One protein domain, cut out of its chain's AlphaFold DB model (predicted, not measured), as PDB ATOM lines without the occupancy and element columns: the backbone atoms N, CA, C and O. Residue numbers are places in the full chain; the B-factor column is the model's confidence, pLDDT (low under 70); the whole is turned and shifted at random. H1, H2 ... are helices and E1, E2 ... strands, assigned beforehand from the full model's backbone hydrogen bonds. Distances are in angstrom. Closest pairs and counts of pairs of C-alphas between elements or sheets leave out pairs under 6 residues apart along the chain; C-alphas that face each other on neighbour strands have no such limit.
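AT A GLANCE: This is residues 4 to 149 of the 253 residues of the protein "Por_Secre_tail domain-containing protein" of Sphingobacteriales bacterium BACL12 MAG-120802-bin5 (UniProt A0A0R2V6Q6). A small two-stranded parallel sheet, E1 beside E2, and the extended chain running on from it lie between two long helices, H3 on one side and H4 on the other. H1 packs on H3 through residues 4 to 11, and much of the long loops of residues 30 to 44 and 89 to 122 gathers at one end. The printed part has 146 residues, in the order H1 E1 H2 H3 E2 H4 H5, mostly helix by class, with under half of the residues in named elements. It is compact, with a radius of gyration of the C-alphas of 16.6 A and spans of 49 by 36 by 27 A.

HOW THE PARTS SIT: H1, residues 4 to 20, touches H3, residues 52 to 68, the same way at a steep tilt of 57 degrees; the closest C-alphas are those of Tyr 7 and Ala 59, 4.5 A apart. E1, residues 26 to 29, and E2, residues 85 to 88, are parallel neighbours at 29 degrees, with N 27 and O 85 within hydrogen-bond range at 2.9 A. The closest C-alphas of H3 and E2, those of Ile 64 and Met 86, are 6.2 A apart. H2, residues 45 to 48, is close to but not clearly touching H3: the closest C-alphas, of Glu 46 and Ala 52, are 6.5 A apart. E1, H2 and H3, E2 form a strand-helix-strand unit, parallel neighbour strands with helices between, its crossover right-handed. H4, residues 123 to 139, is apart from H3, and touches H5, residues 144 to 147, only at the corner, the C-alphas of Tyr 138 and Lys 144 being closest at 4.9 A. Every O i to N i+4 pair is within hydrogen-bond range in H1 and H4, and 11 of 13 in H3; H2 and H5 are too short for such a pair.

IN THESE COORDINATES: H1 begins at C-alpha 4, (37.607, 44.662, -8.284), and is 24.4 A long; H3 is 24.6 A and H4 24.0 A. H5 ends at C-alpha 147, (11.061, 26.290, -4.798).

THE WHOLE: The C-alphas farthest apart, of Pro 79 and Pro 114, are 49.9 A apart. The printed part has no cut; the links E1 to H2, H3 to E2 and E2 to H4 are long. Mean pLDDT of the printed part is 93.3, and residue 41 is under 70.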
ATOM      1  N   ASP A   4      37.123  44.661  -9.676       86.00
ATOM      2  CA  ASP A   4      37.607  44.662  -8.284       86.00
ATOM      3  C   ASP A   4      36.779  45.580  -7.379       86.00
ATOM      4  O   ASP A   4      36.448  45.245  -6.242       86.00
ATOM      5  N   SER A   5      36.397  46.753  -7.895       87.50
ATOM      6  CA  SER A   5      35.600  47.722  -7.140       87.50
ATOM      7  C   SER A   5      34.186  47.204  -6.868       87.50
ATOM      8  O   SER A   5      33.638  47.455  -5.793       87.50
ATOM      9  N   ILE A   6      33.595  46.477  -7.822       89.06
ATOM     10  CA  ILE A   6      32.267  45.869  -7.672       89.06
ATOM     11  C   ILE A   6      32.344  44.704  -6.683       89.06
ATOM     12  O   ILE A   6      31.552  44.653  -5.742       89.06
ATOM     13  N   TYR A   7      33.339  43.832  -6.836       94.06
ATOM     14  CA  TYR A   7      33.585  42.706  -5.939       94.06
ATOM     15  C   TYR A   7      33.704  43.165  -4.472       94.06
ATOM     16  O   TYR A   7      32.974  42.676  -3.610       94.06
ATOM     17  N   GLN A   8      34.511  44.196  -4.188       94.56
ATOM     18  CA  GLN A   8      34.669  44.729  -2.826       94.56
ATOM     19  C   GLN A   8      33.352  45.259  -2.237       94.56
ATOM     20  O   GLN A   8      33.102  45.151  -1.033       94.56
ATOM     21  N   LYS A   9      32.480  45.833  -3.076       93.56
ATOM     22  CA  LYS A   9      31.141  46.267  -2.654       93.56
ATOM     23  C   LYS A   9      30.237  45.072  -2.365       93.56
ATOM     24  O   LYS A   9      29.502  45.116  -1.379       93.56
ATOM     25  N   TYR A  10      30.308  44.012  -3.167       95.62
ATOM     26  CA  TYR A  10      29.536  42.795  -2.933       95.62
ATOM     27  C   TYR A  10      29.944  42.082  -1.647       95.62
ATOM     28  O   TYR A  10      29.054  41.744  -0.873       95.62
ATOM     29  N   VAL A  11      31.241  41.959  -1.340       97.62
ATOM     30  CA  VAL A  11      31.702  41.399  -0.053       97.62
ATOM     31  C   VAL A  11      31.033  42.124   1.120       97.62
ATOM     32  O   VAL A  11      30.412  41.497   1.978       97.62
ATOM     33  N   ARG A  12      31.074  43.464   1.126       96.94
ATOM     34  CA  ARG A  12      30.439  44.272   2.183       96.94
ATOM     35  C   ARG A  12      28.925  44.084   2.230       96.94
ATOM     36  O   ARG A  12      28.362  44.005   3.319       96.94
ATOM     37  N   ALA A  13      28.267  44.030   1.073       96.94
ATOM     38  CA  ALA A  13      26.823  43.854   0.991       96.94
ATOM     39  C   ALA A  13      26.388  42.491   1.543       96.94
ATOM     40  O   ALA A  13      25.462  42.437   2.346       96.94
ATOM     41  N   VAL A  14      27.082  41.412   1.181       97.62
ATOM     42  CA  VAL A  14      26.775  40.046   1.626       97.62
ATOM     43  C   VAL A  14      26.894  39.910   3.143       97.62
ATOM     44  O   VAL A  14      25.971  39.405   3.784       97.62
ATOM     45  N   VAL A  15      27.976  40.430   3.731       96.75
ATOM     46  CA  VAL A  15      28.158  40.423   5.193       96.75
ATOM     47  C   VAL A  15      27.050  41.225   5.880       96.75
ATOM     48  O   VAL A  15      26.447  40.765   6.848       96.75
ATOM     49  N   ARG A  16      26.693  42.398   5.338       97.38
ATOM     50  CA  ARG A  16      25.587  43.209   5.873       97.38
ATOM     51  C   ARG A  16      24.226  42.540   5.741       97.38
ATOM     52  O   ARG A  16      23.415  42.657   6.655       97.38
ATOM     53  N   MET A  17      23.977  41.808   4.657       96.00
ATOM     54  CA  MET A  17      22.758  41.014   4.511       96.00
ATOM     55  C   MET A  17      22.677  39.933   5.589       96.00
ATOM     56  O   MET A  17      21.617  39.756   6.177       96.00
ATOM     57  N   LYS A  18      23.777  39.233   5.890       94.31
ATOM     58  CA  LYS A  18      23.789  38.202   6.938       94.31
ATOM     59  C   LYS A  18      23.586  38.783   8.342       94.31
ATOM     60  O   LYS A  18      22.861  38.192   9.136       94.31
ATOM     61  N   ASP A  19      24.180  39.943   8.607       92.88
ATOM     62  CA  ASP A  19      24.032  40.705   9.854       92.88
ATOM     63  C   ASP A  19      22.579  41.177  10.060       92.88
ATOM     64  O   ASP A  19      21.969  40.944  11.102       92.88
ATOM     65  N   SER A  20      21.969  41.757   9.019       93.06
ATOM     66  CA  SER A  20      20.572  42.222   9.059       93.06
ATOM     67  C   SER A  20      19.550  41.081   9.048       93.06
ATOM     68  O   SER A  20      18.486  41.194   9.657       93.06
ATOM     69  N   PHE A  21      19.878  39.962   8.397       90.88
ATOM     70  CA  PHE A  21      19.029  38.779   8.283       90.88
ATOM     71  C   PHE A  21      19.770  37.534   8.799       90.88
ATOM     72  O   PHE A  21      20.250  36.721   8.001       90.88
ATOM     73  N   PRO A  22      19.816  37.301  10.127       88.38
ATOM     74  CA  PRO A  22      20.574  36.187  10.716       88.38
ATOM     75  C   PRO A  22      20.168  34.806  10.178       88.38
ATOM     76  O   PRO A  22      20.994  33.895  10.069       88.38
ATOM     77  N   ASN A  23      18.902  34.662   9.769       88.62
ATOM     78  CA  ASN A  23      18.340  33.445   9.182       88.62
ATOM     79  C   ASN A  23      18.560  33.312   7.664       88.62
ATOM     80  O   ASN A  23      18.119  32.321   7.084       88.62
ATOM     81  N   LEU A  24      19.235  34.261   7.005       92.19
ATOM     82  CA  LEU A  24      19.577  34.167   5.587       92.19
ATOM     83  C   LEU A  24      20.555  33.007   5.368       92.19
ATOM     84  O   LEU A  24      21.652  32.986   5.933       92.19
ATOM     85  N   LYS A  25      20.135  32.015   4.577       91.81
ATOM     86  CA  LYS A  25      20.906  30.783   4.330       91.81
ATOM     87  C   LYS A  25      21.510  30.717   2.937       91.81
ATOM     88  O   LYS A  25      22.601  30.182   2.797       91.81
ATOM     89  N   ILE A  26      20.792  31.219   1.937       95.38
ATOM     90  CA  ILE A  26      21.134  31.074   0.523       95.38
ATOM     91  C   ILE A  26      21.039  32.443  -0.142       95.38
ATOM     92  O   ILE A  26      20.066  33.162   0.086       95.38
ATOM     93  N   LEU A  27      22.027  32.775  -0.969       97.19
ATOM     94  CA  LEU A  27      22.029  33.948  -1.834       97.19
ATOM     95  C   LEU A  27      22.395  33.532  -3.263       97.19
ATOM     96  O   LEU A  27      23.508  33.081  -3.525       97.19
ATOM     97  N   TYR A  28      21.447  33.698  -4.183       97.38
ATOM     98  CA  TYR A  28      21.666  33.490  -5.612       97.38
ATOM     99  C   TYR A  28      22.050  34.808  -6.274       97.38
ATOM    100  O   TYR A  28      21.335  35.799  -6.130       97.38
ATOM    101  N   LEU A  29      23.175  34.823  -6.984       96.88
ATOM    102  CA  LEU A  29      23.753  36.032  -7.568       96.88
ATOM    103  C   LEU A  29      23.685  35.996  -9.096       96.88
ATOM    104  O   LEU A  29      24.020  34.990  -9.719       96.88
ATOM    105  N   THR A  30      23.294  37.121  -9.688       94.50
ATOM    106  CA  THR A  30      23.291  37.370 -11.138       94.50
ATOM    107  C   THR A  30      24.087  38.639 -11.460       94.50
ATOM    108  O   THR A  30      24.478  39.380 -10.556       94.50
ATOM    109  N   SER A  31      24.329  38.890 -12.745       91.81
ATOM    110  CA  SER A  31      24.927  40.113 -13.277       91.81
ATOM    111  C   SER A  31      23.907  40.932 -14.066       91.81
ATOM    112  O   SER A  31      22.803  40.478 -14.345       91.81
ATOM    113  N   HIS A  32      24.310  42.128 -14.485       91.94
ATOM    114  CA  HIS A  32      23.540  42.940 -15.421       91.94
ATOM    115  C   HIS A  32      23.387  42.231 -16.784       91.94
ATOM    116  O   HIS A  32      24.267  41.458 -17.182       91.94
ATOM    117  N   ALA A  33      22.288  42.507 -17.493       95.00
ATOM    118  CA  ALA A  33      22.123  42.203 -18.917       95.00
ATOM    119  C   ALA A  33      23.108  43.019 -19.782       95.00
ATOM    120  O   ALA A  33      23.917  43.789 -19.258       95.00
ATOM    121  N   TYR A  34      23.053  42.875 -21.107       95.94
ATOM    122  CA  TYR A  34      23.913  43.642 -22.015       95.94
ATOM    123  C   TYR A  34      23.773  45.158 -21.779       95.94
ATOM    124  O   TYR A  34      22.663  45.677 -21.663       95.94
ATOM    125  N   GLY A  35      24.893  45.872 -21.662       93.62
ATOM    126  CA  GLY A  35      24.905  47.321 -21.427       93.62
ATOM    127  C   GLY A  35      25.180  48.150 -22.683       93.62
ATOM    128  O   GLY A  35      25.249  49.374 -22.604       93.62
ATOM    129  N   GLY A  36      25.398  47.515 -23.839       92.94
ATOM    130  CA  GLY A  36      25.996  48.184 -25.002       92.94
ATOM    131  C   GLY A  36      25.063  49.127 -25.757       92.94
ATOM    132  O   GLY A  36      25.511  49.835 -26.653       92.94
ATOM    133  N   TYR A  37      23.780  49.172 -25.394       92.69
ATOM    134  CA  TYR A  37      22.839  50.164 -25.917       92.69
ATOM    135  C   TYR A  37      22.824  51.461 -25.103       92.69
ATOM    136  O   TYR A  37      22.171  52.426 -25.510       92.69
ATOM    137  N   ALA A  38      23.528  51.511 -23.967       90.38
ATOM    138  CA  ALA A  38      23.670  52.729 -23.187       90.38
ATOM    139  C   ALA A  38      24.567  53.733 -23.921       90.38
ATOM    140  O   ALA A  38      25.765  53.514 -24.075       90.38
ATOM    141  N   GLY A  39      23.973  54.834 -24.386       79.06
ATOM    142  CA  GLY A  39      24.699  55.916 -25.057       79.06
ATOM    143  C   GLY A  39      25.255  56.965 -24.091       79.06
ATOM    144  O   GLY A  39      24.831  57.048 -22.938       79.06
ATOM    145  N   ASP A  40      26.133  57.834 -24.596       70.00
ATOM    146  CA  ASP A  40      26.818  58.893 -23.828       70.00
ATOM    147  C   ASP A  40      25.873  59.895 -23.138       70.00
ATOM    148  O   ASP A  40      26.253  60.565 -22.181       70.00
ATOM    149  N   SER A  41      24.622  60.004 -23.595       68.88
ATOM    150  CA  SER A  41      23.599  60.851 -22.966       68.88
ATOM    151  C   SER A  41      22.937  60.213 -21.738       68.88
ATOM    152  O   SER A  41      22.085  60.838 -21.107       68.88
ATOM    153  N   SER A  42      23.273  58.962 -21.414       77.19
ATOM    154  CA  SER A  42      22.791  58.276 -20.218       77.19
ATOM    155  C   SER A  42      23.543  58.755 -18.976       77.19
ATOM    156  O   SER A  42      24.768  58.679 -18.900       77.19
ATOM    157  N   ASN A  43      22.803  59.151 -17.941       71.88
ATOM    158  CA  ASN A  43      23.363  59.546 -16.645       71.88
ATOM    159  C   ASN A  43      24.075  58.405 -15.889       71.88
ATOM    160  O   ASN A  43      24.727  58.671 -14.884       71.88
ATOM    161  N   ASN A  44      23.946  57.157 -16.351       81.88
ATOM    162  CA  ASN A  44      24.447  55.962 -15.670       81.88
ATOM    163  C   ASN A  44      25.323  55.070 -16.567       81.88
ATOM    164  O   ASN A  44      25.585  53.917 -16.214       81.88
ATOM    165  N   VAL A  45      25.800  55.572 -17.712       85.31
ATOM    166  CA  VAL A  45      26.618  54.779 -18.651       85.31
ATOM    167  C   VAL A  45      27.868  54.182 -17.985       85.31
ATOM    168  O   VAL A  45      28.216  53.035 -18.239       85.31
ATOM    169  N   GLU A  46      28.479  54.878 -17.022       85.44
ATOM    170  CA  GLU A  46      29.681  54.398 -16.316       85.44
ATOM    171  C   GLU A  46      29.454  53.186 -15.390       85.44
ATOM    172  O   GLU A  46      30.424  52.531 -14.967       85.44
ATOM    173  N   ILE A  47      28.194  52.925 -15.020       84.94
ATOM    174  CA  ILE A  47      27.806  51.886 -14.053       84.94
ATOM    175  C   ILE A  47      26.925  50.789 -14.661       84.94
ATOM    176  O   ILE A  47      26.950  49.674 -14.148       84.94
ATOM    177  N   ALA A  48      26.180  51.093 -15.726       87.50
ATOM    178  CA  ALA A  48      25.252  50.171 -16.383       87.50
ATOM    179  C   ALA A  48      25.553  49.952 -17.879       87.50
ATOM    180  O   ALA A  48      25.030  49.011 -18.469       87.50
ATOM    181  N   GLY A  49      26.387  50.799 -18.491       90.69
ATOM    182  CA  GLY A  49      26.874  50.609 -19.856       90.69
ATOM    183  C   GLY A  49      28.071  49.663 -19.924       90.69
ATOM    184  O   GLY A  49      28.645  49.276 -18.900       90.69
ATOM    185  N   GLU A  50      28.480  49.292 -21.135       91.94
ATOM    186  CA  GLU A  50      29.711  48.518 -21.315       91.94
ATOM    187  C   GLU A  50      30.961  49.388 -21.102       91.94
ATOM    188  O   GLU A  50      30.978  50.553 -21.500       91.94
ATOM    189  N   PRO A  51      32.028  48.855 -20.469       91.38
ATOM    190  CA  PRO A  51      32.214  47.464 -20.025       91.38
ATOM    191  C   PRO A  51      31.732  47.174 -18.587       91.38
ATOM    192  O   PRO A  51      32.004  46.103 -18.048       91.38
ATOM    193  N   ALA A  52      31.074  48.119 -17.907       89.81
ATOM    194  CA  ALA A  52      30.676  47.942 -16.508       89.81
ATOM    195  C   ALA A  52      29.643  46.815 -16.325       89.81
ATOM    196  O   ALA A  52      29.760  46.042 -15.370       89.81
ATOM    197  N   ALA A  53      28.685  46.689 -17.249       91.88
ATOM    198  CA  ALA A  53      27.715  45.594 -17.265       91.88
ATOM    199  C   ALA A  53      28.402  44.222 -17.385       91.88
ATOM    200  O   ALA A  53      28.156  43.338 -16.558       91.88
ATOM    201  N   TYR A  54      29.336  44.078 -18.332       92.94
ATOM    202  CA  TYR A  54      30.166  42.882 -18.475       92.94
ATOM    203  C   TYR A  54      30.985  42.567 -17.210       92.94
ATOM    204  O   TYR A  54      30.997  41.433 -16.719       92.94
ATOM    205  N   TYR A  55      31.616  43.580 -16.612       92.62
ATOM    206  CA  TYR A  55      32.426  43.436 -15.399       92.62
ATOM    207  C   TYR A  55      31.649  42.974 -14.164       92.62
ATOM    208  O   TYR A  55      32.236  42.338 -13.284       92.62
ATOM    209  N   GLY A  56      30.337  43.217 -14.105       91.31
ATOM    210  CA  GLY A  56      29.481  42.668 -13.053       91.31
ATOM    211  C   GLY A  56      29.539  41.137 -12.979       91.31
ATOM    212  O   GLY A  56      29.543  40.577 -11.883       91.31
ATOM    213  N   GLY A  57      29.671  40.453 -14.123       93.94
ATOM    214  CA  GLY A  57      29.811  38.995 -14.176       93.94
ATOM    215  C   GLY A  57      31.085  38.484 -13.496       93.94
ATOM    216  O   GLY A  57      31.031  37.522 -12.727       93.94
ATOM    217  N   PHE A  58      32.217  39.161 -13.706       95.44
ATOM    218  CA  PHE A  58      33.479  38.819 -13.038       95.44
ATOM    219  C   PHE A  58      33.413  39.045 -11.533       95.44
ATOM    220  O   PHE A  58      33.867  38.198 -10.773       95.44
ATOM    221  N   ALA A  59      32.794  40.141 -11.093       95.00
ATOM    222  CA  ALA A  59      32.639  40.412  -9.671       95.00
ATOM    223  C   ALA A  59      31.815  39.326  -8.956       95.00
ATOM    224  O   ALA A  59      32.180  38.911  -7.857       95.00
ATOM    225  N   VAL A  60      30.740  38.829  -9.584       96.88
ATOM    226  CA  VAL A  60      29.968  37.684  -9.066       96.88
ATOM    227  C   VAL A  60      30.811  36.410  -9.049       96.88
ATOM    228  O   VAL A  60      30.814  35.698  -8.047       96.88
ATOM    229  N   LYS A  61      31.539  36.130 -10.139       96.38
ATOM    230  CA  LYS A  61      32.429  34.967 -10.239       96.38
ATOM    231  C   LYS A  61      33.444  34.946  -9.095       96.38
ATOM    232  O   LYS A  61      33.482  33.969  -8.358       96.38
ATOM    233  N   TRP A  62      34.203  36.025  -8.921       97.31
ATOM    234  CA  TRP A  62      35.243  36.113  -7.895       97.31
ATOM    235  C   TRP A  62      34.675  36.043  -6.480       97.31
ATOM    236  O   TRP A  62      35.241  35.377  -5.627       97.31
ATOM    237  N   LEU A  63      33.510  36.649  -6.230       97.62
ATOM    238  CA  LEU A  63      32.860  36.561  -4.921       97.62
ATOM    239  C   LEU A  63      32.515  35.116  -4.528       97.62
ATOM    240  O   LEU A  63      32.664  34.735  -3.368       97.62
ATOM    241  N   ILE A  64      32.026  34.322  -5.483       98.12
ATOM    242  CA  ILE A  64      31.676  32.920  -5.240       98.12
ATOM    243  C   ILE A  64      32.940  32.057  -5.142       98.12
ATOM    244  O   ILE A  64      33.015  31.212  -4.252       98.12
ATOM    245  N   GLU A  65      33.939  32.284  -5.998       98.00
ATOM    246  CA  GLU A  65      35.237  31.595  -5.927       98.00
ATOM    247  C   GLU A  65      35.922  31.816  -4.578       98.00
ATOM    248  O   GLU A  65      36.307  30.845  -3.935       98.00
ATOM    249  N   ASP A  66      35.942  33.044  -4.065       98.06
ATOM    250  CA  ASP A  66      36.503  33.339  -2.746       98.06
ATOM    251  C   ASP A  66      35.797  32.584  -1.613       98.06
ATOM    252  O   ASP A  66      36.433  32.146  -0.649       98.06
ATOM    253  N   GLN A  67      34.470  32.420  -1.693       98.06
ATOM    254  CA  GLN A  67      33.749  31.601  -0.719       98.06
ATOM    255  C   GLN A  67      34.129  30.116  -0.847       98.06
ATOM    256  O   GLN A  67      34.271  29.442   0.175       98.06
ATOM    257  N   ILE A  68      34.312  29.610  -2.071       97.88
ATOM    258  CA  ILE A  68      34.752  28.230  -2.338       97.88
ATOM    259  C   ILE A  68      36.174  27.995  -1.808       97.88
ATOM    260  O   ILE A  68      36.440  26.950  -1.215       97.88
ATOM    261  N   GLU A  69      37.064  28.972  -1.969       98.12
ATOM    262  CA  GLU A  69      38.458  28.933  -1.512       98.12
ATOM    263  C   GLU A  69      38.610  29.129   0.007       98.12
ATOM    264  O   GLU A  69      39.701  28.971   0.556       98.12
ATOM    265  N   GLY A  70      37.511  29.403   0.715       96.62
ATOM    266  CA  GLY A  70      37.485  29.446   2.173       96.62
ATOM    267  C   GLY A  70      37.794  30.818   2.768       96.62
ATOM    268  O   GLY A  70      38.293  30.885   3.893       96.62
ATOM    269  N   SER A  71      37.479  31.903   2.053       97.44
ATOM    270  CA  SER A  71      37.555  33.269   2.581       97.44
ATOM    271  C   SER A  71      36.895  33.365   3.968       97.44
ATOM    272  O   SER A  71      35.696  33.083   4.095       97.44
ATOM    273  N   PRO A  72      37.633  33.785   5.019       95.44
ATOM    274  CA  PRO A  72      37.082  33.900   6.370       95.44
ATOM    275  C   PRO A  72      35.873  34.838   6.441       95.44
ATOM    276  O   PRO A  72      34.877  34.507   7.079       95.44
ATOM    277  N   THR A  73      35.927  35.957   5.712       96.44
ATOM    278  CA  THR A  73      34.865  36.973   5.642       96.44
ATOM    279  C   THR A  73      33.600  36.467   4.939       96.44
ATOM    280  O   THR A  73      32.515  37.003   5.138       96.44
ATOM    281  N   LEU A  74      33.716  35.434   4.097       97.69
ATOM    282  CA  LEU A  74      32.594  34.852   3.349       97.69
ATOM    283  C   LEU A  74      32.197  33.470   3.879       97.69
ATOM    284  O   LEU A  74      31.493  32.716   3.201       97.69
ATOM    285  N   LYS A  75      32.615  33.126   5.101       97.00
ATOM    286  CA  LYS A  75      32.276  31.859   5.747       97.00
ATOM    287  C   LYS A  75      30.762  31.719   5.916       97.00
ATOM    288  O   LYS A  75      30.119  32.553   6.549       97.00
ATOM    289  N   PHE A  76      30.203  30.615   5.420       96.38
ATOM    290  CA  PHE A  76      28.762  30.332   5.496       96.38
ATOM    291  C   PHE A  76      28.379  29.221   6.486       96.38
ATOM    292  O   PHE A  76      27.195  28.951   6.703       96.38
ATOM    293  N   THR A  77      29.363  28.555   7.092       94.19
ATOM    294  CA  THR A  77      29.157  27.438   8.022       94.19
ATOM    295  C   THR A  77      29.178  27.892   9.480       94.19
ATOM    296  O   THR A  77      29.914  28.800   9.862       94.19
ATOM    297  N   ASN A  78      28.375  27.237  10.320       86.56
ATOM    298  CA  ASN A  78      28.352  27.492  11.761       86.56
ATOM    299  C   ASN A  78      29.459  26.716  12.503       86.56
ATOM    300  O   ASN A  78      29.827  25.627  12.061       86.56
ATOM    301  N   PRO A  79      29.925  27.218  13.664       89.88
ATOM    302  CA  PRO A  79      29.605  28.526  14.252       89.88
ATOM    303  C   PRO A  79      30.335  29.682  13.544       89.88
ATOM    304  O   PRO A  79      31.415  29.490  12.983       89.88
ATOM    305  N   GLY A  80      29.762  30.888  13.604       87.25
ATOM    306  CA  GLY A  80      30.376  32.101  13.049       87.25
ATOM    307  C   GLY A  80      30.229  32.238  11.534       87.25
ATOM    308  O   GLY A  80      31.198  32.571  10.862       87.25
ATOM    309  N   ALA A  81      29.052  31.926  10.986       94.12
ATOM    310  CA  ALA A  81      28.748  32.237   9.594       94.12
ATOM    311  C   ALA A  81      28.575  33.759   9.421       94.12
ATOM    312  O   ALA A  81      27.656  34.337  10.001       94.12
ATOM    313  N   GLU A  82      29.427  34.380   8.606       95.75
ATOM    314  CA  GLU A  82      29.409  35.817   8.278       95.75
ATOM    315  C   GLU A  82      28.744  36.106   6.923       95.75
ATOM    316  O   GLU A  82      28.385  37.244   6.631       95.75
ATOM    317  N   ALA A  83      28.493  35.068   6.124       97.75
ATOM    318  CA  ALA A  83      27.768  35.138   4.861       97.75
ATOM    319  C   ALA A  83      26.731  34.001   4.746       97.75
ATOM    320  O   ALA A  83      26.826  32.988   5.445       97.75
ATOM    321  N   PRO A  84      25.707  34.122   3.885       97.19
ATOM    322  CA  PRO A  84      24.959  32.967   3.400       97.19
ATOM    323  C   PRO A  84      25.808  32.100   2.464       97.19
ATOM    324  O   PRO A  84      26.830  32.541   1.936       97.19
ATOM    325  N   TRP A  85      25.350  30.875   2.207       97.69
ATOM    326  CA  TRP A  85      25.867  30.091   1.091       97.69
ATOM    327  C   TRP A  85      25.495  30.786  -0.221       97.69
ATOM    328  O   TRP A  85      24.333  31.152  -0.422       97.69
ATOM    329  N   MET A  86      26.477  30.992  -1.091       97.88
ATOM    330  CA  MET A  86      26.322  31.712  -2.346       97.88
ATOM    331  C   MET A  86      26.415  30.765  -3.535       97.88
ATOM    332  O   MET A  86      27.223  29.839  -3.555       97.88
ATOM    333  N   ALA A  87      25.595  31.029  -4.547       96.88
ATOM    334  CA  ALA A  87      25.641  30.316  -5.814       96.88
ATOM    335  C   ALA A  87      25.243  31.220  -6.977       96.88
ATOM    336  O   ALA A  87      24.559  32.233  -6.804       96.88
ATOM    337  N   TRP A  88      25.655  30.825  -8.178       96.31
ATOM    338  CA  TRP A  88      25.217  31.472  -9.405       96.31
ATOM    339  C   TRP A  88      23.714  31.262  -9.620       96.31
ATOM    340  O   TRP A  88      23.192  30.159  -9.455       96.31
ATOM    341  N   ALA A  89      23.035  32.343  -9.989       96.19
ATOM    342  CA  ALA A  89      21.701  32.347 -10.579       96.19
ATOM    343  C   ALA A  89      21.832  32.298 -12.124       96.19
ATOM    344  O   ALA A  89      22.942  32.075 -12.625       96.19
ATOM    345  N   PRO A  90      20.764  32.515 -12.923       96.12
ATOM    346  CA  PRO A  90      20.946  32.683 -14.360       96.12
ATOM    347  C   PRO A  90      21.901  33.841 -14.642       96.12
ATOM    348  O   PRO A  90      21.762  34.914 -14.065       96.12
ATOM    349  N   TYR A  91      22.845  33.638 -15.554       95.56
ATOM    350  CA  TYR A  91      23.726  34.702 -16.020       95.56
ATOM    351  C   TYR A  91      22.999  35.504 -17.101       95.56
ATOM    352  O   TYR A  91      22.659  34.939 -18.143       95.56
ATOM    353  N   TYR A  92      22.734  36.792 -16.876       96.38
ATOM    354  CA  TYR A  92      21.959  37.607 -17.823       96.38
ATOM    355  C   TYR A  92      22.793  38.223 -18.939       96.38
ATOM    356  O   TYR A  92      22.238  38.584 -19.969       96.38
ATOM    357  N   TRP A  93      24.112  38.328 -18.797       96.31
ATOM    358  CA  TRP A  93      24.922  38.977 -19.825       96.31
ATOM    359  C   TRP A  93      25.102  38.093 -21.075       96.31
ATOM    360  O   TRP A  93      25.449  36.911 -20.979       96.31
ATOM    361  N   ALA A  94      24.900  38.688 -22.248       96.62
ATOM    362  CA  ALA A  94      25.292  38.180 -23.563       96.62
ATOM    363  C   ALA A  94      25.726  39.376 -24.427       96.62
ATOM    364  O   ALA A  94      25.349  40.506 -24.124       96.62
ATOM    365  N   ASP A  95      26.512  39.143 -25.476       95.81
ATOM    366  CA  ASP A  95      27.087  40.207 -26.310       95.81
ATOM    367  C   ASP A  95      26.076  40.728 -27.345       95.81
ATOM    368  O   ASP A  95      26.147  40.417 -28.536       95.81
ATOM    369  N   GLY A  96      25.075  41.472 -26.869       95.81
ATOM    370  CA  GLY A  96      24.009  42.027 -27.697       95.81
ATOM    371  C   GLY A  96      23.326  40.953 -28.542       95.81
ATOM    372  O   GLY A  96      22.823  39.955 -28.020       95.81
ATOM    373  N   THR A  97      23.340  41.140 -29.859       97.69
ATOM    374  CA  THR A  97      22.728  40.220 -30.828       97.69
ATOM    375  C   THR A  97      23.627  39.043 -31.211       97.69
ATOM    376  O   THR A  97      23.208  38.179 -31.982       97.69
ATOM    377  N   THR A  98      24.845  38.962 -30.664       98.06
ATOM    378  CA  THR A  98      25.718  37.793 -30.800       98.06
ATOM    379  C   THR A  98      25.232  36.692 -29.850       98.06
ATOM    380  O   THR A  98      25.315  36.862 -28.629       98.06
ATOM    381  N   PRO A  99      24.757  35.536 -30.357       97.75
ATOM    382  CA  PRO A  99      24.216  34.488 -29.499       97.75
ATOM    383  C   PRO A  99      25.271  33.931 -28.547       97.75
ATOM    384  O   PRO A  99      26.336  33.473 -28.972       97.75
ATOM    385  N   ARG A 100      24.957  33.912 -27.248       96.62
ATOM    386  CA  ARG A 100      25.821  33.286 -26.245       96.62
ATOM    387  C   ARG A 100      25.977  31.796 -26.542       96.62
ATOM    388  O   ARG A 100      24.998  31.070 -26.678       96.62
ATOM    389  N   THR A 101      27.212  31.313 -26.595       96.69
ATOM    390  CA  THR A 101      27.530  29.953 -27.066       96.69
ATOM    391  C   THR A 101      26.899  28.824 -26.247       96.69
ATOM    392  O   THR A 101      26.712  27.729 -26.770       96.69
ATOM    393  N   THR A 102      26.574  29.063 -24.975       94.38
ATOM    394  CA  THR A 102      26.048  28.038 -24.061       94.38
ATOM    395  C   THR A 102      24.548  27.791 -24.193       94.38
ATOM    396  O   THR A 102      24.096  26.684 -23.921       94.38
ATOM    397  N   ASP A 103      23.769  28.809 -24.560       94.75
ATOM    398  CA  ASP A 103      22.298  28.763 -24.514       94.75
ATOM    399  C   ASP A 103      21.595  29.636 -25.564       94.75
ATOM    400  O   ASP A 103      20.367  29.678 -25.608       94.75
ATOM    401  N   GLY A 104      22.351  30.316 -26.426       97.25
ATOM    402  CA  GLY A 104      21.821  31.156 -27.493       97.25
ATOM    403  C   GLY A 104      21.207  32.474 -27.023       97.25
ATOM    404  O   GLY A 104      20.515  33.106 -27.816       97.25
ATOM    405  N   LEU A 105      21.429  32.899 -25.769       97.88
ATOM    406  CA  LEU A 105      20.902  34.173 -25.272       97.88
ATOM    407  C   LEU A 105      21.377  35.339 -26.153       97.88
ATOM    408  O   LEU A 105      22.571  35.458 -26.431       97.88
ATOM    409  N   VAL A 106      20.431  36.200 -26.526       98.12
ATOM    410  CA  VAL A 106      20.656  37.478 -27.212       98.12
ATOM    411  C   VAL A 106      19.846  38.588 -26.548       98.12
ATOM    412  O   VAL A 106      18.751  38.353 -26.014       98.12
ATOM    413  N   TRP A 107      20.383  39.798 -26.641       97.81
ATOM    414  CA  TRP A 107      19.759  41.056 -26.264       97.81
ATOM    415  C   TRP A 107      19.613  41.928 -27.503       97.81
ATOM    416  O   TRP A 107      20.604  42.379 -28.066       97.81
ATOM    417  N   GLU A 108      18.374  42.148 -27.917       97.12
ATOM    418  CA  GLU A 108      18.004  43.034 -29.016       97.12
ATOM    419  C   GLU A 108      17.721  44.437 -28.476       97.12
ATOM    420  O   GLU A 108      17.292  44.595 -27.332       97.12
ATOM    421  N   CYS A 109      17.842  45.475 -29.310       94.88
ATOM    422  CA  CYS A 109      17.463  46.836 -28.904       94.88
ATOM    423  C   CYS A 109      16.018  46.913 -28.372       94.88
ATOM    424  O   CYS A 109      15.729  47.715 -27.488       94.88
ATOM    425  N   SER A 110      15.106  46.080 -28.892       95.56
ATOM    426  CA  SER A 110      13.699  46.013 -28.468       95.56
ATOM    427  C   SER A 110      13.488  45.439 -27.063       95.56
ATOM    428  O   SER A 110      12.425  45.640 -26.476       95.56
ATOM    429  N   ASP A 111      14.483  44.748 -26.501       97.31
ATOM    430  CA  ASP A 111      14.444  44.293 -25.106       97.31
ATOM    431  C   ASP A 111      14.663  45.445 -24.112       97.31
ATOM    432  O   ASP A 111      14.523  45.265 -22.901       97.31
ATOM    433  N   TYR A 112      14.985  46.645 -24.603       95.31
ATOM    434  CA  TYR A 112      15.235  47.838 -23.806       95.31
ATOM    435  C   TYR A 112      14.142  48.869 -24.034       95.31
ATOM    436  O   TYR A 112      13.584  49.021 -25.121       95.31
ATOM    437  N   SER A 113      13.826  49.611 -22.979       93.12
ATOM    438  CA  SER A 113      12.894  50.722 -23.082       93.12
ATOM    439  C   SER A 113      13.498  51.822 -23.970       93.12
ATOM    440  O   SER A 113      14.639  52.227 -23.721       93.12
ATOM    441  N   PRO A 114      12.744  52.389 -24.934       89.19
ATOM    442  CA  PRO A 114      13.218  53.491 -25.778       89.19
ATOM    443  C   PRO A 114      13.705  54.718 -24.992       89.19
ATOM    444  O   PRO A 114      14.600  55.430 -25.438       89.19
ATOM    445  N   TYR A 115      13.144  54.950 -23.800       86.75
ATOM    446  CA  TYR A 115      13.537  56.031 -22.883       86.75
ATOM    447  C   TYR A 115      14.316  55.514 -21.667       86.75
ATOM    448  O   TYR A 115      14.504  56.220 -20.680       86.75
ATOM    449  N   GLY A 116      14.757  54.259 -21.728       85.81
ATOM    450  CA  GLY A 116      15.446  53.544 -20.662       85.81
ATOM    451  C   GLY A 116      16.954  53.756 -20.624       85.81
ATOM    452  O   GLY A 116      17.655  52.988 -19.967       85.81
ATOM    453  N   GLY A 117      17.465  54.722 -21.388       86.56
ATOM    454  CA  GLY A 117      18.891  55.033 -21.457       86.56
ATOM    455  C   GLY A 117      19.769  53.888 -21.967       86.56
ATOM    456  O   GLY A 117      20.974  53.964 -21.772       86.56
ATOM    457  N   GLY A 118      19.187  52.849 -22.583       87.88
ATOM    458  CA  GLY A 118      19.916  51.708 -23.145       87.88
ATOM    459  C   GLY A 118      20.346  50.627 -22.149       87.88
ATOM    460  O   GLY A 118      21.134  49.759 -22.502       87.88
ATOM    461  N   PHE A 119      19.839  50.673 -20.915       88.44
ATOM    462  CA  PHE A 119      20.106  49.663 -19.881       88.44
ATOM    463  C   PHE A 119      18.854  49.290 -19.071       88.44
ATOM    464  O   PHE A 119      18.802  48.210 -18.488       88.44
ATOM    465  N   HIS A 120      17.808  50.127 -19.054       90.88
ATOM    466  CA  HIS A 120      16.509  49.718 -18.520       90.88
ATOM    467  C   HIS A 120      15.741  48.870 -19.535       90.88
ATOM    468  O   HIS A 120      15.451  49.319 -20.646       90.88
ATOM    469  N   LEU A 121      15.348  47.673 -19.108       94.25
ATOM    470  CA  LEU A 121      14.597  46.728 -19.926       94.25
ATOM    471  C   LEU A 121      13.170  47.212 -20.238       94.25
ATOM    472  O   LEU A 121      12.509  47.854 -19.408       94.25
ATOM    473  N   SER A 122      12.691  46.868 -21.434       96.69
ATOM    474  CA  SER A 122      11.278  46.922 -21.818       96.69
ATOM    475  C   SER A 122      10.473  45.864 -21.050       96.69
ATOM    476  O   SER A 122      11.006  45.151 -20.194       96.69
ATOM    477  N   ASN A 123       9.165  45.762 -21.299       97.12
ATOM    478  CA  ASN A 123       8.381  44.693 -20.676       97.12
ATOM    479  C   ASN A 123       8.798  43.323 -21.225       97.12
ATOM    480  O   ASN A 123       8.907  42.374 -20.457       97.12
ATOM    481  N   GLU A 124       9.129  43.266 -22.511       96.19
ATOM    482  CA  GLU A 124       9.659  42.098 -23.205       96.19
ATOM    483  C   GLU A 124      11.013  41.673 -22.612       96.19
ATOM    484  O   GLU A 124      11.209  40.502 -22.281       96.19
ATOM    485  N   GLY A 125      11.923  42.625 -22.370       97.44
ATOM    486  CA  GLY A 125      13.206  42.341 -21.722       97.44
ATOM    487  C   GLY A 125      13.056  41.846 -20.278       97.44
ATOM    488  O   GLY A 125      13.708  40.880 -19.878       97.44
ATOM    489  N   LYS A 126      12.151  42.449 -19.491       97.38
ATOM    490  CA  LYS A 126      11.845  41.986 -18.121       97.38
ATOM    491  C   LYS A 126      11.247  40.583 -18.116       97.38
ATOM    492  O   LYS A 126      11.578  39.779 -17.248       97.38
ATOM    493  N   GLU A 127      10.361  40.287 -19.064       97.75
ATOM    494  CA  GLU A 127       9.788  38.952 -19.223       97.75
ATOM    495  C   GLU A 127      10.875  37.928 -19.565       97.75
ATOM    496  O   GLU A 127      10.903  36.848 -18.974       97.75
ATOM    497  N   LYS A 128      11.825  38.285 -20.437       97.81
ATOM    498  CA  LYS A 128      12.992  37.454 -20.756       97.81
ATOM    499  C   LYS A 128      13.823  37.121 -19.507       97.81
ATOM    500  O   LYS A 128      14.029  35.935 -19.240       97.81
ATOM    501  N   GLU A 129      14.228  38.109 -18.698       97.00
ATOM    502  CA  GLU A 129      14.961  37.847 -17.438       97.00
ATOM    503  C   GLU A 129      14.134  37.014 -16.449       97.00
ATOM    504  O   GLU A 129      14.638  36.063 -15.846       97.00
ATOM    505  N   SER A 130      12.848  37.337 -16.298       96.56
ATOM    506  CA  SER A 130      11.934  36.619 -15.406       96.56
ATOM    507  C   SER A 130      11.808  35.144 -15.795       96.56
ATOM    508  O   SER A 130      11.874  34.263 -14.935       96.56
ATOM    509  N   ASN A 131      11.704  34.854 -17.094       97.50
ATOM    510  CA  ASN A 131      11.647  33.491 -17.610       97.50
ATOM    511  C   ASN A 131      12.938  32.723 -17.317       97.50
ATOM    512  O   ASN A 131      12.870  31.577 -16.869       97.50
ATOM    513  N   MET A 132      14.106  33.352 -17.484       97.62
ATOM    514  CA  MET A 132      15.387  32.751 -17.101       97.62
ATOM    515  C   MET A 132      15.433  32.436 -15.598       97.62
ATOM    516  O   MET A 132      15.807  31.329 -15.204       97.62
ATOM    517  N   LEU A 133      15.003  33.376 -14.749       96.69
ATOM    518  CA  LEU A 133      14.975  33.197 -13.295       96.69
ATOM    519  C   LEU A 133      14.023  32.080 -12.864       96.69
ATOM    520  O   LEU A 133      14.399  31.224 -12.063       96.69
ATOM    521  N   ILE A 134      12.806  32.053 -13.402       96.44
ATOM    522  CA  ILE A 134      11.826  31.008 -13.100       96.44
ATOM    523  C   ILE A 134      12.337  29.642 -13.557       96.44
ATOM    524  O   ILE A 134      12.257  28.682 -12.790       96.44
ATOM    525  N   GLN A 135      12.915  29.539 -14.755       96.06
ATOM    526  CA  GLN A 135      13.503  28.287 -15.232       96.06
ATOM    527  C   GLN A 135      14.626  27.796 -14.317       96.06
ATOM    528  O   GLN A 135      14.652  26.608 -13.989       96.06
ATOM    529  N   PHE A 136      15.508  28.685 -13.859       96.94
ATOM    530  CA  PHE A 136      16.525  28.345 -12.865       96.94
ATOM    531  C   PHE A 136      15.883  27.831 -11.576       96.94
ATOM    532  O   PHE A 136      16.145  26.702 -11.168       96.94
ATOM    533  N   LEU A 137      14.965  28.601 -10.986       95.69
ATOM    534  CA  LEU A 137      14.342  28.256  -9.710       95.69
ATOM    535  C   LEU A 137      13.621  26.897  -9.755       95.69
ATOM    536  O   LEU A 137      13.717  26.124  -8.796       95.69
ATOM    537  N   TYR A 138      12.963  26.562 -10.869       94.88
ATOM    538  CA  TYR A 138      12.262  25.286 -11.055       94.88
ATOM    539  C   TYR A 138      13.178  24.076 -11.272       94.88
ATOM    540  O   TYR A 138      12.775  22.954 -10.934       94.88
ATOM    541  N   ASN A 139      14.362  24.271 -11.859       94.50
ATOM    542  CA  ASN A 139      15.156  23.172 -12.413       94.50
ATOM    543  C   ASN A 139      16.513  22.972 -11.732       94.50
ATOM    544  O   ASN A 139      16.989  21.832 -11.680       94.50
ATOM    545  N   ASP A 140      17.118  24.024 -11.180       95.25
ATOM    546  CA  ASP A 140      18.447  23.938 -10.583       95.25
ATOM    547  C   ASP A 140      18.459  23.037  -9.338       95.25
ATOM    548  O   ASP A 140      17.505  22.972  -8.555       95.25
ATOM    549  N   ALA A 141      19.543  22.282  -9.154       93.88
ATOM    550  CA  ALA A 141      19.653  21.308  -8.072       93.88
ATOM    551  C   ALA A 141      19.597  21.952  -6.678       93.88
ATOM    552  O   ALA A 141      19.101  21.319  -5.736       93.88
ATOM    553  N   SER A 142      20.083  23.186  -6.559       93.50
ATOM    554  CA  SER A 142      20.091  23.945  -5.315       93.50
ATOM    555  C   SER A 142      18.746  24.624  -5.036       93.50
ATOM    556  O   SER A 142      18.379  24.763  -3.869       93.50
ATOM    557  N   SER A 143      17.979  24.988  -6.073       94.06
ATOM    558  CA  SER A 143      16.716  25.721  -5.916       94.06
ATOM    559  C   SER A 143      15.468  24.841  -5.937       94.06
ATOM    560  O   SER A 143      14.555  25.028  -5.128       94.06
ATOM    561  N   LYS A 144      15.421  23.827  -6.813       91.81
ATOM    562  CA  LYS A 144      14.201  23.053  -7.097       91.81
ATOM    563  C   LYS A 144      13.586  22.420  -5.854       91.81
ATOM    564  O   LYS A 144      12.366  22.317  -5.745       91.81
ATOM    565  N   LYS A 145      14.426  22.008  -4.898       86.94
ATOM    566  CA  LYS A 145      13.987  21.343  -3.667       86.94
ATOM    567  C   LYS A 145      13.125  22.249  -2.799       86.94
ATOM    568  O   LYS A 145      12.152  21.762  -2.245       86.94
ATOM    569  N   TRP A 146      13.470  23.530  -2.678       85.88
ATOM    570  CA  TRP A 146      12.721  24.469  -1.842       85.88
ATOM    571  C   TRP A 146      11.723  25.308  -2.649       85.88
ATOM    572  O   TRP A 146      10.721  25.745  -2.097       85.88
ATOM    573  N   PHE A 147      11.952  25.498  -3.951       89.62
ATOM    574  CA  PHE A 147      11.061  26.290  -4.798       89.62
ATOM    575  C   PHE A 147       9.904  25.471  -5.387       89.62
ATOM    576  O   PHE A 147       8.751  25.886  -5.326       89.62
ATOM    577  N   ARG A 148      10.195  24.283  -5.936       84.44
ATOM    578  CA  ARG A 148       9.208  23.422  -6.614       84.44
ATOM    579  C   ARG A 148       8.703  22.287  -5.725       84.44
ATOM    580  O   ARG A 148       7.523  21.949  -5.762       84.44
ATOM    581  N   SER A 149       9.612  21.655  -4.986       76.56
ATOM    582  CA  SER A 149       9.366  20.400  -4.261       76.56
ATOM    583  C   SER A 149       9.327  20.563  -2.746       76.56
ATOM    584  O   SER A 149       9.374  19.556  -2.039       76.56
TER     585      SER A 149